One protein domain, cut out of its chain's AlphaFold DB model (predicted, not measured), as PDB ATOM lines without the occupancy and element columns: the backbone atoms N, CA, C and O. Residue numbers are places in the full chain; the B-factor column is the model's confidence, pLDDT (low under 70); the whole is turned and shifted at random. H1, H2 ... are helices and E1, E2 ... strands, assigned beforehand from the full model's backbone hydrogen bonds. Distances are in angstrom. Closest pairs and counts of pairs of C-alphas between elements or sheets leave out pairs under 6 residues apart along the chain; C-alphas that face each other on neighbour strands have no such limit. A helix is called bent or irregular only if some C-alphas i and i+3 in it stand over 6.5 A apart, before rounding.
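AT A GLANCE: This is residues 251 to 341 of the 412 residues of the protein "Hypothetical protein" of Dictyocha speculum (UniProt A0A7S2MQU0). A small twisted sheet of four antiparallel strands has H3 packed slantwise over one face, above E4 and E3, while the other face has no named helix on it. H2 and H4 meet as a corner at Ala 286 and Pro 330, H1 packs lightly on H3, and a loop from E1 towards H2 sticks out at residues 270 to 281, of which 279 to 281 belong to H2. The printed part has 91 residues, with four named helices and four named strands in the order H1, E1, H2, E2, H3, E3, E4, H4; the sheet order is E1, E2, E4, E3, and the class is mixed, helices and strands. The whole is compact, with a radius of gyration of the C-alphas of 13.2 A and spans of 38 by 29 by 17 A.

IN THESE COORDINATES: H1, residues 256 to 259, begins at C-alpha 256 (-24.036, 5.832, 99.364) and measures 4.9 A. E1 is residues 265 to 267, 6.4 A, and H2 is residues 279 to 287, 12.6 A. E2, residues 290 to 294, measures 12.8 A. H3, residues 298 to 311, measures 20.2 A and is irregular: C-alphas 304 and 307 are 7.6 A apart. E3 is residues 315 to 318, 10.4 A, and E4 is residues 324 to 328, 12.6 A. H4, residues 330 to 337, measures 10.9 A and ends at C-alpha 337 (-18.922, 16.263, 99.844).

HOW THE PARTS SIT: In the sheet, E1 and E2 are antiparallel at 133 degrees, with N 266 and O 293 at 2.9 A, within hydrogen-bond range. E2 and E4 are antiparallel at 149 degrees, with N 292 and O 326 at 2.8 A. E3 and E4 form a hairpin, with N 317 and O 325 at 2.9 A. E2, H3 and E3 form a split strand-helix-strand unit, two strands running the same way with E4 between them; its crossover is right-handed. H3 is on the sheet at a height of 9.7 A, making two layers, and on the local plane its line stands at 36 degrees to E4. H1 and H3 only just touch, with 3 pairs of C-alphas within 8 A, the closest being Cys 257 and Cys 305, 5.5 A. H2 and H4 touch, about perpendicular at 85 degrees; their closest C-alphas, Ala 286 and Pro 330, are 4.7 A apart. H3 and H4 are apart. In H2 and H4 every O i to N i+4 pair is within hydrogen-bond range, in H3 6 of 10, and H1 is too short for such a pair.

THE WHOLE: The C-alphas farthest apart, Ser 276 and Leu 304, are 38.2 A apart. The printed part has no cut, and the link from E1 to H2, 11 residues, is long. The mean pLDDT of the printed part is 80.1; residues 251 to 256 and 269 to 277 are under 70.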
ATOM      1  N   MET A 251     -28.694   7.410  97.345       50.16
ATOM      2  CA  MET A 251     -28.368   7.064  95.956       50.16
ATOM      3  C   MET A 251     -28.023   8.261  95.075       50.16
ATOM      4  O   MET A 251     -27.502   8.087  93.978       50.16
ATOM      5  N   GLY A 252     -28.231   9.484  95.568       55.00
ATOM      6  CA  GLY A 252     -27.516  10.646  95.045       55.00
ATOM      7  C   GLY A 252     -26.016  10.585  95.374       55.00
ATOM      8  O   GLY A 252     -25.586   9.756  96.180       55.00
ATOM      9  N   PRO A 253     -25.189  11.455  94.797       51.16
ATOM     10  CA  PRO A 253     -23.751  11.374  94.940       51.16
ATOM     11  C   PRO A 253     -23.222  12.025  96.242       51.16
ATOM     12  O   PRO A 253     -22.135  11.705  96.706       51.16
ATOM     13  N   SER A 254     -24.060  12.717  97.019       49.97
ATOM     14  CA  SER A 254     -23.820  12.937  98.465       49.97
ATOM     15  C   SER A 254     -24.199  11.736  99.359       49.97
ATOM     16  O   SER A 254     -23.951  11.726 100.568       49.97
ATOM     17  N   GLY A 255     -24.814  10.704  98.782       67.00
ATOM     18  CA  GLY A 255     -25.260   9.492  99.459       67.00
ATOM     19  C   GLY A 255     -24.273   8.312  99.389       67.00
ATOM     20  O   GLY A 255     -23.116   8.481  99.022       67.00
ATOM     21  N   GLU A 256     -24.708   7.093  99.730       67.31
ATOM     22  CA  GLU A 256     -24.036   5.832  99.364       67.31
ATOM     23  C   GLU A 256     -23.468   5.800  97.936       67.31
ATOM     24  O   GLU A 256     -22.339   5.351  97.770       67.31
ATOM     25  N   CYS A 257     -24.170   6.296  96.912       78.00
ATOM     26  CA  CYS A 257     -23.690   6.215  95.536       78.00
ATOM     27  C   CYS A 257     -22.439   7.043  95.285       78.00
ATOM     28  O   CYS A 257     -21.504   6.526  94.678       78.00
ATOM     29  N   GLY A 258     -22.356   8.277  95.778       75.56
ATOM     30  CA  GLY A 258     -21.116   9.037  95.624       75.56
ATOM     31  C   GLY A 258     -20.072   8.721  96.689       75.56
ATOM     32  O   GLY A 258     -18.892   8.747  96.363       75.56
ATOM     33  N   LYS A 259     -20.452   8.243  97.886       75.12
ATOM     34  CA  LYS A 259     -19.504   7.587  98.816       75.12
ATOM     35  C   LYS A 259     -18.844   6.354  98.191       75.12
ATOM     36  O   LYS A 259     -17.684   6.073  98.474       75.12
ATOM     37  N   MET A 260     -19.573   5.621  97.350       77.12
ATOM     38  CA  MET A 260     -19.051   4.499  96.569       77.12
ATOM     39  C   MET A 260     -18.348   4.932  95.281       77.12
ATOM     40  O   MET A 260     -17.645   4.110  94.703       77.12
ATOM     41  N   LEU A 261     -18.543   6.162  94.802       84.06
ATOM     42  CA  LEU A 261     -17.986   6.624  93.531       84.06
ATOM     43  C   LEU A 261     -16.742   7.493  93.731       84.06
ATOM     44  O   LEU A 261     -15.666   7.105  93.280       84.06
ATOM     45  N   TYR A 262     -16.865   8.635  94.415       84.50
ATOM     46  CA  TYR A 262     -15.830   9.674  94.482       84.50
ATOM     47  C   TYR A 262     -14.480   9.190  95.017       84.50
ATOM     48  O   TYR A 262     -13.481   9.434  94.343       84.50
ATOM     49  N   PRO A 263     -14.396   8.412  96.120       86.56
ATOM     50  CA  PRO A 263     -13.103   7.953  96.637       86.56
ATOM     51  C   PRO A 263     -12.321   7.055  95.670       86.56
ATOM     52  O   PRO A 263     -11.124   6.837  95.858       86.56
ATOM     53  N   PHE A 264     -12.995   6.501  94.659       87.81
ATOM     54  CA  PHE A 264     -12.412   5.594  93.672       87.81
ATOM     55  C   PHE A 264     -12.303   6.218  92.278       87.81
ATOM     56  O   PHE A 264     -11.793   5.563  91.363       87.81
ATOM     57  N   LEU A 265     -12.755   7.464  92.097       88.25
ATOM     58  CA  LEU A 265     -12.505   8.204  90.870       88.25
ATOM     59  C   LEU A 265     -11.035   8.609  90.827       88.25
ATOM     60  O   LEU A 265     -10.521   9.315  91.688       88.25
ATOM     61  N   SER A 266     -10.355   8.169  89.778       87.38
ATOM     62  CA  SER A 266      -8.995   8.595  89.477       87.38
ATOM     63  C   SER A 266      -9.014   9.485  88.243       87.38
ATOM     64  O   SER A 266      -9.369   9.044  87.149       87.38
ATOM     65  N   SER A 267      -8.661  10.761  88.402       83.56
ATOM     66  CA  SER A 267      -8.440  11.638  87.252       83.56
ATOM     67  C   SER A 267      -7.314  11.056  86.399       83.56
ATOM     68  O   SER A 267      -6.294  10.620  86.944       83.56
ATOM     69  N   PHE A 268      -7.447  11.077  85.069       77.62
ATOM     70  CA  PHE A 268      -6.294  10.786  84.218       77.62
ATOM     71  C   PHE A 268      -5.149  11.737  84.588       77.62
ATOM     72  O   PHE A 268      -5.414  12.925  84.788       77.62
ATOM     73  N   PRO A 269      -3.895  11.259  84.688       64.12
ATOM     74  CA  PRO A 269      -2.768  12.134  84.969       64.12
ATOM     75  C   PRO A 269      -2.694  13.199  83.872       64.12
ATOM     76  O   PRO A 269      -2.276  12.926  82.746       64.12
ATOM     77  N   SER A 270      -3.135  14.419  84.189       56.84
ATOM     78  CA  SER A 270      -2.871  15.583  83.354       56.84
ATOM     79  C   SER A 270      -1.357  15.752  83.321       56.84
ATOM     80  O   SER A 270      -0.720  15.711  84.370       56.84
ATOM     81  N   ALA A 271      -0.783  15.871  82.128       47.59
ATOM     82  CA  ALA A 271       0.605  15.538  81.807       47.59
ATOM     83  C   ALA A 271       1.742  16.329  82.507       47.59
ATOM     84  O   ALA A 271       2.870  16.268  82.031       47.59
ATOM     85  N   GLU A 272       1.531  17.023  83.630       53.50
ATOM     86  CA  GLU A 272       2.585  17.790  84.309       53.50
ATOM     87  C   GLU A 272       2.563  17.635  85.845       53.50
ATOM     88  O   GLU A 272       1.875  18.379  86.540       53.50
ATOM     89  N   PRO A 273       3.362  16.712  86.417       51.88
ATOM     90  CA  PRO A 273       3.448  16.496  87.868       51.88
ATOM     91  C   PRO A 273       4.208  17.590  88.649       51.88
ATOM     92  O   PRO A 273       4.387  17.449  89.854       51.88
ATOM     93  N   ASN A 274       4.652  18.674  87.998       57.44
ATOM     94  CA  ASN A 274       5.462  19.738  88.616       57.44
ATOM     95  C   ASN A 274       4.781  21.116  88.658       57.44
ATOM     96  O   ASN A 274       5.434  22.104  89.003       57.44
ATOM     97  N   ALA A 275       3.492  21.220  88.326       56.72
ATOM     98  CA  ALA A 275       2.780  22.478  88.498       56.72
ATOM     99  C   ALA A 275       2.618  22.761  90.000       56.72
ATOM    100  O   ALA A 275       1.959  22.012  90.722       56.72
ATOM    101  N   SER A 276       3.240  23.841  90.486       59.84
ATOM    102  CA  SER A 276       2.923  24.412  91.799       59.84
ATOM    103  C   SER A 276       1.408  24.540  91.941       59.84
ATOM    104  O   SER A 276       0.759  24.879  90.953       59.84
ATOM    105  N   PHE A 277       0.866  24.297  93.139       61.97
ATOM    106  CA  PHE A 277      -0.566  24.398  93.435       61.97
ATOM    107  C   PHE A 277      -1.088  25.799  93.073       61.97
ATOM    108  O   PHE A 277      -1.015  26.741  93.862       61.97
ATOM    109  N   ASP A 278      -1.543  25.939  91.834       79.94
ATOM    110  CA  ASP A 278      -2.052  27.172  91.268       79.94
ATOM    111  C   ASP A 278      -3.569  27.122  91.363       79.94
ATOM    112  O   ASP A 278      -4.240  26.371  90.649       79.94
ATOM    113  N   PHE A 279      -4.096  27.932  92.275       79.88
ATOM    114  CA  PHE A 279      -5.525  28.097  92.502       79.88
ATOM    115  C   PHE A 279      -6.304  28.350  91.205       79.88
ATOM    116  O   PHE A 279      -7.451  27.918  91.066       79.88
ATOM    117  N   ASP A 280      -5.678  29.019  90.239       78.12
ATOM    118  CA  ASP A 280      -6.315  29.386  88.981       78.12
ATOM    119  C   ASP A 280      -6.567  28.158  88.112       78.12
ATOM    120  O   ASP A 280      -7.633  28.033  87.499       78.12
ATOM    121  N   ASN A 281      -5.629  27.213  88.133       79.56
ATOM    122  CA  ASN A 281      -5.795  25.922  87.485       79.56
ATOM    123  C   ASN A 281      -6.850  25.081  88.204       79.56
ATOM    124  O   ASN A 281      -7.650  24.441  87.530       79.56
ATOM    125  N   THR A 282      -6.934  25.139  89.538       81.12
ATOM    126  CA  THR A 282      -7.953  24.400  90.300       81.12
ATOM    127  C   THR A 282      -9.374  24.881  90.002       81.12
ATOM    128  O   THR A 282     -10.237  24.056  89.712       81.12
ATOM    129  N   ILE A 283      -9.637  26.196  89.997       80.38
ATOM    130  CA  ILE A 283     -10.976  26.719  89.660       80.38
ATOM    131  C   ILE A 283     -11.357  26.362  88.227       80.38
ATOM    132  O   ILE A 283     -12.492  25.960  87.957       80.38
ATOM    133  N   ARG A 284     -10.422  26.536  87.289       80.00
ATOM    134  CA  ARG A 284     -10.685  26.228  85.884       80.00
ATOM    135  C   ARG A 284     -10.989  24.741  85.706       80.00
ATOM    136  O   ARG A 284     -11.996  24.405  85.089       80.00
ATOM    137  N   ALA A 285     -10.175  23.882  86.315       80.00
ATOM    138  CA  ALA A 285     -10.369  22.440  86.339       80.00
ATOM    139  C   ALA A 285     -11.725  22.051  86.949       80.00
ATOM    140  O   ALA A 285     -12.390  21.176  86.405       80.00
ATOM    141  N   ALA A 286     -12.164  22.725  88.016       78.12
ATOM    142  CA  ALA A 286     -13.442  22.454  88.672       78.12
ATOM    143  C   ALA A 286     -14.664  22.810  87.807       78.12
ATOM    144  O   ALA A 286     -15.708  22.165  87.909       78.12
ATOM    145  N   GLY A 287     -14.544  23.834  86.956       79.94
ATOM    146  CA  GLY A 287     -15.630  24.293  86.092       79.94
ATOM    147  C   GLY A 287     -15.736  23.567  84.747       79.94
ATOM    148  O   GLY A 287     -16.776  23.674  84.084       79.94
ATOM    149  N   GLU A 288     -14.684  22.884  84.305       87.62
ATOM    150  CA  GLU A 288     -14.651  22.118  83.055       87.62
ATOM    151  C   GLU A 288     -15.079  20.660  83.300       87.62
ATOM    152  O   GLU A 288     -14.911  20.117  84.390       87.62
ATOM    153  N   GLU A 289     -15.689  20.027  82.295       88.69
ATOM    154  CA  GLU A 289     -15.990  18.595  82.377       88.69
ATOM    155  C   GLU A 289     -14.691  17.801  82.298       88.69
ATOM    156  O   GLU A 289     -13.886  17.984  81.384       88.69
ATOM    157  N   GLN A 290     -14.508  16.898  83.250       90.00
ATOM    158  CA  GLN A 290     -13.370  15.999  83.317       90.00
ATOM    159  C   GLN A 290     -13.833  14.569  83.126       90.00
ATOM    160  O   GLN A 290     -14.979  14.233  83.413       90.00
ATOM    161  N   VAL A 291     -12.930  13.726  82.632       90.94
ATOM    162  CA  VAL A 291     -13.131  12.280  82.611       90.94
ATOM    163  C   VAL A 291     -12.248  11.678  83.694       90.94
ATOM    164  O   VAL A 291     -11.033  11.869  83.674       90.94
ATOM    165  N   SER A 292     -12.862  10.933  84.601       91.94
ATOM    166  CA  SER A 292     -12.175  10.122  85.601       91.94
ATOM    167  C   SER A 292     -12.391   8.642  85.312       91.94
ATOM    168  O   SER A 292     -13.370   8.243  84.678       91.94
ATOM    169  N   VAL A 293     -11.454   7.819  85.760       92.75
ATOM    170  CA  VAL A 293     -11.522   6.364  85.666       92.75
ATOM    171  C   VAL A 293     -11.987   5.810  87.000       92.75
ATOM    172  O   VAL A 293     -11.380   6.075  88.037       92.75
ATOM    173  N   LEU A 294     -13.034   4.997  86.942       91.31
ATOM    174  CA  LEU A 294     -13.463   4.120  88.013       91.31
ATOM    175  C   LEU A 294     -12.958   2.707  87.699       91.31
ATOM    176  O   LEU A 294     -13.520   1.995  86.860       91.31
ATOM    177  N   ALA A 295     -11.852   2.336  88.339       90.12
ATOM    178  CA  ALA A 295     -11.139   1.102  88.039       90.12
ATOM    179  C   ALA A 295     -11.880  -0.150  88.540       90.12
ATOM    180  O   ALA A 295     -12.578  -0.125  89.556       90.12
ATOM    181  N   TRP A 296     -11.672  -1.283  87.873       82.56
ATOM    182  CA  TRP A 296     -12.078  -2.590  88.396       82.56
ATOM    183  C   TRP A 296     -11.362  -2.916  89.731       82.56
ATOM    184  O   TRP A 296     -10.157  -2.676  89.839       82.56
ATOM    185  N   PRO A 297     -12.034  -3.510  90.745       86.06
ATOM    186  CA  PRO A 297     -13.418  -4.006  90.760       86.06
ATOM    187  C   PRO A 297     -14.472  -2.977  91.200       86.06
ATOM    188  O   PRO A 297     -15.648  -3.326  91.297       86.06
ATOM    189  N   PHE A 298     -14.089  -1.728  91.475       85.38
ATOM    190  CA  PHE A 298     -14.998  -0.702  92.001       85.38
ATOM    191  C   PHE A 298     -16.138  -0.369  91.036       85.38
ATOM    192  O   PHE A 298     -17.263  -0.136  91.472       85.38
ATOM    193  N   SER A 299     -15.885  -0.486  89.728       83.88
ATOM    194  CA  SER A 299     -16.908  -0.359  88.689       83.88
ATOM    195  C   SER A 299     -18.125  -1.271  88.883       83.88
ATOM    196  O   SER A 299     -19.232  -0.856  88.551       83.88
ATOM    197  N   VAL A 300     -17.964  -2.468  89.467       82.00
ATOM    198  CA  VAL A 300     -19.081  -3.399  89.738       82.00
ATOM    199  C   VAL A 300     -20.028  -2.843  90.787       82.00
ATOM    200  O   VAL A 300     -21.244  -2.912  90.620       82.00
ATOM    201  N   TYR A 301     -19.475  -2.301  91.872       77.62
ATOM    202  CA  TYR A 301     -20.268  -1.786  92.984       77.62
ATOM    203  C   TYR A 301     -21.069  -0.550  92.563       77.62
ATOM    204  O   TYR A 301     -22.214  -0.384  92.975       77.62
ATOM    205  N   SER A 302     -20.520   0.259  91.652       79.69
ATOM    206  CA  SER A 302     -21.194   1.450  91.132       79.69
ATOM    207  C   SER A 302     -22.272   1.162  90.079       79.69
ATOM    208  O   SER A 302     -23.020   2.079  89.739       79.69
ATOM    209  N   LEU A 303     -22.427  -0.082  89.594       79.62
ATOM    210  CA  LEU A 303     -23.493  -0.438  88.639       79.62
ATOM    211  C   LEU A 303     -24.894  -0.159  89.199       79.62
ATOM    212  O   LEU A 303     -25.777   0.269  88.459       79.62
ATOM    213  N   LEU A 304     -25.085  -0.347  90.509       79.62
ATOM    214  CA  LEU A 304     -26.355  -0.064  91.191       79.62
ATOM    215  C   LEU A 304     -26.705   1.433  91.184       79.62
ATOM    216  O   LEU A 304     -27.874   1.795  91.277       79.62
ATOM    217  N   CYS A 305     -25.698   2.290  91.017       84.00
ATOM    218  CA  CYS A 305     -25.816   3.741  91.075       84.00
ATOM    219  C   CYS A 305     -25.879   4.412  89.704       84.00
ATOM    220  O   CYS A 305     -26.255   5.579  89.626       84.00
ATOM    221  N   MET A 306     -25.537   3.706  88.618       84.88
ATOM    222  CA  MET A 306     -25.341   4.313  87.295       84.88
ATOM    223  C   MET A 306     -26.524   5.156  86.835       84.88
ATOM    224  O   MET A 306     -26.340   6.322  86.509       84.88
ATOM    225  N   LYS A 307     -27.735   4.590  86.875       84.81
ATOM    226  CA  LYS A 307     -28.942   5.296  86.431       84.81
ATOM    227  C   LYS A 307     -29.123   6.614  87.185       84.81
ATOM    228  O   LYS A 307     -29.435   7.634  86.584       84.81
ATOM    229  N   ARG A 308     -28.902   6.595  88.502       83.69
ATOM    230  CA  ARG A 308     -29.057   7.787  89.333       83.69
ATOM    231  C   ARG A 308     -27.957   8.807  89.035       83.69
ATOM    232  O   ARG A 308     -28.268   9.970  88.825       83.69
ATOM    233  N   MET A 309     -26.700   8.379  88.923       85.94
ATOM    234  CA  MET A 309     -25.594   9.259  88.521       85.94
ATOM    235  C   MET A 309     -25.856   9.922  87.157       85.94
ATOM    236  O   MET A 309     -25.610  11.114  86.994       85.94
ATOM    237  N   GLU A 310     -26.402   9.184  86.191       89.50
ATOM    238  CA  GLU A 310     -26.778   9.727  84.880       89.50
ATOM    239  C   GLU A 310     -27.897  10.773  84.974       89.50
ATOM    240  O   GLU A 310     -27.791  11.834  84.360       89.50
ATOM    241  N   GLU A 311     -28.928  10.537  85.797       86.62
ATOM    242  CA  GLU A 311     -29.980  11.529  86.095       86.62
ATOM    243  C   GLU A 311     -29.416  12.816  86.720       86.62
ATOM    244  O   GLU A 311     -29.964  13.899  86.524       86.62
ATOM    245  N   LEU A 312     -28.299  12.706  87.441       85.75
ATOM    246  CA  LEU A 312     -27.583  13.819  88.069       85.75
ATOM    247  C   LEU A 312     -26.603  14.524  87.115       85.75
ATOM    248  O   LEU A 312     -25.965  15.505  87.490       85.75
ATOM    249  N   GLY A 313     -26.518  14.068  85.864       89.75
ATOM    250  CA  GLY A 313     -25.735  14.704  84.808       89.75
ATOM    251  C   GLY A 313     -24.326  14.144  84.622       89.75
ATOM    252  O   GLY A 313     -23.531  14.740  83.891       89.75
ATOM    253  N   PHE A 314     -24.010  13.003  85.238       91.56
ATOM    254  CA  PHE A 314     -22.790  12.253  84.947       91.56
ATOM    255  C   PHE A 314     -22.968  11.515  83.621       91.56
ATOM    256  O   PHE A 314     -24.025  10.959  83.344       91.56
ATOM    257  N   SER A 315     -21.930  11.463  82.790       93.00
ATOM    258  CA  SER A 315     -21.926  10.570  81.626       93.00
ATOM    259  C   SER A 315     -20.995   9.401  81.898       93.00
ATOM    260  O   SER A 315     -19.791   9.603  82.049       93.00
ATOM    261  N   ILE A 316     -21.531   8.185  81.954       91.56
ATOM    262  CA  ILE A 316     -20.758   6.976  82.252       91.56
ATOM    263  C   ILE A 316     -20.632   6.149  80.972       91.56
ATOM    264  O   ILE A 316     -21.610   5.899  80.276       91.56
ATOM    265  N   PHE A 317     -19.415   5.742  80.627       92.31
ATOM    266  CA  PHE A 317     -19.132   4.962  79.423       92.31
ATOM    267  C   PHE A 317     -18.130   3.843  79.723       92.31
ATOM    268  O   PHE A 317     -17.307   3.972  80.631       92.31
ATOM    269  N   PRO A 318     -18.187   2.717  78.990       89.00
ATOM    270  CA  PRO A 318     -17.255   1.617  79.191       89.00
ATOM    271  C   PRO A 318     -15.826   2.055  78.854       89.00
ATOM    272  O   PRO A 318     -15.560   2.577  77.769       89.00
ATOM    273  N   GLY A 319     -14.913   1.827  79.793       88.38
ATOM    274  CA  GLY A 319     -13.479   2.011  79.623       88.38
ATOM    275  C   GLY A 319     -12.781   0.732  79.166       88.38
ATOM    276  O   GLY A 319     -13.394  -0.272  78.795       88.38
ATOM    277  N   TRP A 320     -11.451   0.747  79.184       88.75
ATOM    278  CA  TRP A 320     -10.660  -0.453  78.910       88.75
ATOM    279  C   TRP A 320     -10.656  -1.395  80.119       88.75
ATOM    280  O   TRP A 320     -10.849  -0.964  81.246       88.75
ATOM    281  N   ARG A 321     -10.414  -2.694  79.893       86.56
ATOM    282  CA  ARG A 321     -10.200  -3.700  80.962       86.56
ATOM    283  C   ARG A 321     -11.337  -3.846  81.995       86.56
ATOM    284  O   ARG A 321     -11.103  -4.410  83.056       86.56
ATOM    285  N   GLY A 322     -12.559  -3.423  81.665       84.25
ATOM    286  CA  GLY A 322     -13.707  -3.485  82.582       84.25
ATOM    287  C   GLY A 322     -13.837  -2.274  83.514       84.25
ATOM    288  O   GLY A 322     -14.682  -2.283  84.412       84.25
ATOM    289  N   ASP A 323     -13.030  -1.236  83.295       89.62
ATOM    290  CA  ASP A 323     -13.174   0.051  83.969       89.62
ATOM    291  C   ASP A 323     -14.407   0.801  83.442       89.62
ATOM    292  O   ASP A 323     -14.871   0.574  82.319       89.62
ATOM    293  N   LEU A 324     -14.912   1.741  84.237       91.69
ATOM    294  CA  LEU A 324     -15.882   2.734  83.782       91.69
ATOM    295  C   LEU A 324     -15.194   4.090  83.677       91.69
ATOM    296  O   LEU A 324     -14.439   4.497  84.557       91.69
ATOM    297  N   TRP A 325     -15.441   4.794  82.582       93.00
ATOM    298  CA  TRP A 325     -15.028   6.176  82.409       93.00
ATOM    299  C   TRP A 325     -16.216   7.067  82.757       93.00
ATOM    300  O   TRP A 325     -17.308   6.908  82.215       93.00
ATOM    301  N   VAL A 326     -16.002   7.981  83.694       92.81
ATOM    302  CA  VAL A 326     -17.034   8.841  84.268       92.81
ATOM    303  C   VAL A 326     -16.706  10.274  83.894       92.81
ATOM    304  O   VAL A 326     -15.691  10.814  84.332       92.81
ATOM    305  N   ARG A 327     -17.547  10.896  83.068       93.50
ATOM    306  CA  ARG A 327     -17.452  12.319  82.747       93.50
ATOM    307  C   ARG A 327     -18.368  13.122  83.658       93.50
ATOM    308  O   ARG A 327     -19.573  12.880  83.672       93.50
ATOM    309  N   TYR A 328     -17.797  14.074  84.383       92.50
ATOM    310  CA  TYR A 328     -18.510  14.936  85.326       92.50
ATOM    311  C   TYR A 328     -17.765  16.260  85.524       92.50
ATOM    312  O   TYR A 328     -16.661  16.444  85.013       92.50
ATOM    313  N   ARG A 329     -18.368  17.204  86.252       91.00
ATOM    314  CA  ARG A 329     -17.687  18.437  86.674       91.00
ATOM    315  C   ARG A 329     -17.144  18.228  88.085       91.00
ATOM    316  O   ARG A 329     -17.959  17.950  88.959       91.00
ATOM    317  N   PRO A 330     -15.845  18.427  88.365       88.75
ATOM    318  CA  PRO A 330     -15.325  18.259  89.725       88.75
ATOM    319  C   PRO A 330     -15.996  19.177  90.756       88.75
ATOM    320  O   PRO A 330     -16.078  18.841  91.929       88.75
ATOM    321  N   ALA A 331     -16.556  20.315  90.335       89.19
ATOM    322  CA  ALA A 331     -17.366  21.144  91.224       89.19
ATOM    323  C   ALA A 331     -18.637  20.440  91.757       89.19
ATOM    324  O   ALA A 331     -19.140  20.843  92.800       89.19
ATOM    325  N   MET A 332     -19.156  19.401  91.086       88.94
ATOM    326  CA  MET A 332     -20.261  18.572  91.601       88.94
ATOM    327  C   MET A 332     -19.840  17.795  92.846       88.94
ATOM    328  O   MET A 332     -20.569  17.777  93.830       88.94
ATOM    329  N   GLU A 333     -18.638  17.220  92.818       85.56
ATOM    330  CA  GLU A 333     -18.053  16.511  93.958       85.56
ATOM    331  C   GLU A 333     -17.888  17.451  95.149       85.56
ATOM    332  O   GLU A 333     -18.286  17.113  96.263       85.56
ATOM    333  N   ALA A 334     -17.398  18.668  94.900       84.56
ATOM    334  CA  ALA A 334     -17.312  19.695  95.928       84.56
ATOM    335  C   ALA A 334     -18.699  20.032  96.515       84.56
ATOM    336  O   ALA A 334     -18.831  20.116  97.736       84.56
ATOM    337  N   LEU A 335     -19.740  20.187  95.671       82.94
ATOM    338  CA  LEU A 335     -21.118  20.530  96.098       82.94
ATOM    339  C   LEU A 335     -21.728  19.497  97.029       82.94
ATOM    340  O   LEU A 335     -22.593  19.828  97.835       82.94
ATOM    341  N   GLU A 336     -21.262  18.264  96.930       77.19
ATOM    342  CA  GLU A 336     -21.869  17.137  97.615       77.19
ATOM    343  C   GLU A 336     -21.107  16.673  98.831       77.19
ATOM    344  O   GLU A 336     -21.713  16.347  99.849       77.19
ATOM    345  N   THR A 337     -19.786  16.627  98.722       75.31
ATOM    346  CA  THR A 337     -18.922  16.263  99.844       75.31
ATOM    347  C   THR A 337     -18.809  17.410 100.842       75.31
ATOM    348  O   THR A 337     -18.518  17.179 102.013       75.31
ATOM    349  N   GLY A 338     -19.026  18.650 100.386       75.25
ATOM    350  CA  GLY A 338     -18.637  19.840 101.134       75.25
ATOM    351  C   GLY A 338     -17.117  19.956 101.298       75.25
ATOM    352  O   GLY A 338     -16.653  20.853 101.997       75.25
ATOM    353  N   GLU A 339     -16.339  19.063 100.676       73.56
ATOM    354  CA  GLU A 339     -14.886  19.113 100.661       73.56
ATOM    355  C   GLU A 339     -14.415  20.007  99.505       73.56
ATOM    356  O   GLU A 339     -14.951  19.997  98.396       73.56
ATOM    357  N   GLY A 340     -13.386  20.815  99.764       74.44
ATOM    358  CA  GLY A 340     -12.820  21.734  98.779       74.44
ATOM    359  C   GLY A 340     -13.357  23.165  98.876       74.44
ATOM    360  O   GLY A 340     -13.604  23.688  99.957       74.44
ATOM    361  N   MET A 341     -13.442  23.851  97.734       71.69
ATOM    362  CA  MET A 341     -13.641  25.309  97.644       71.69
ATOM    363  C   MET A 341     -15.116  25.737  97.704       71.69
ATOM    364  O   MET A 341     -15.541  26.572  96.899       71.69
TER     365      MET A 341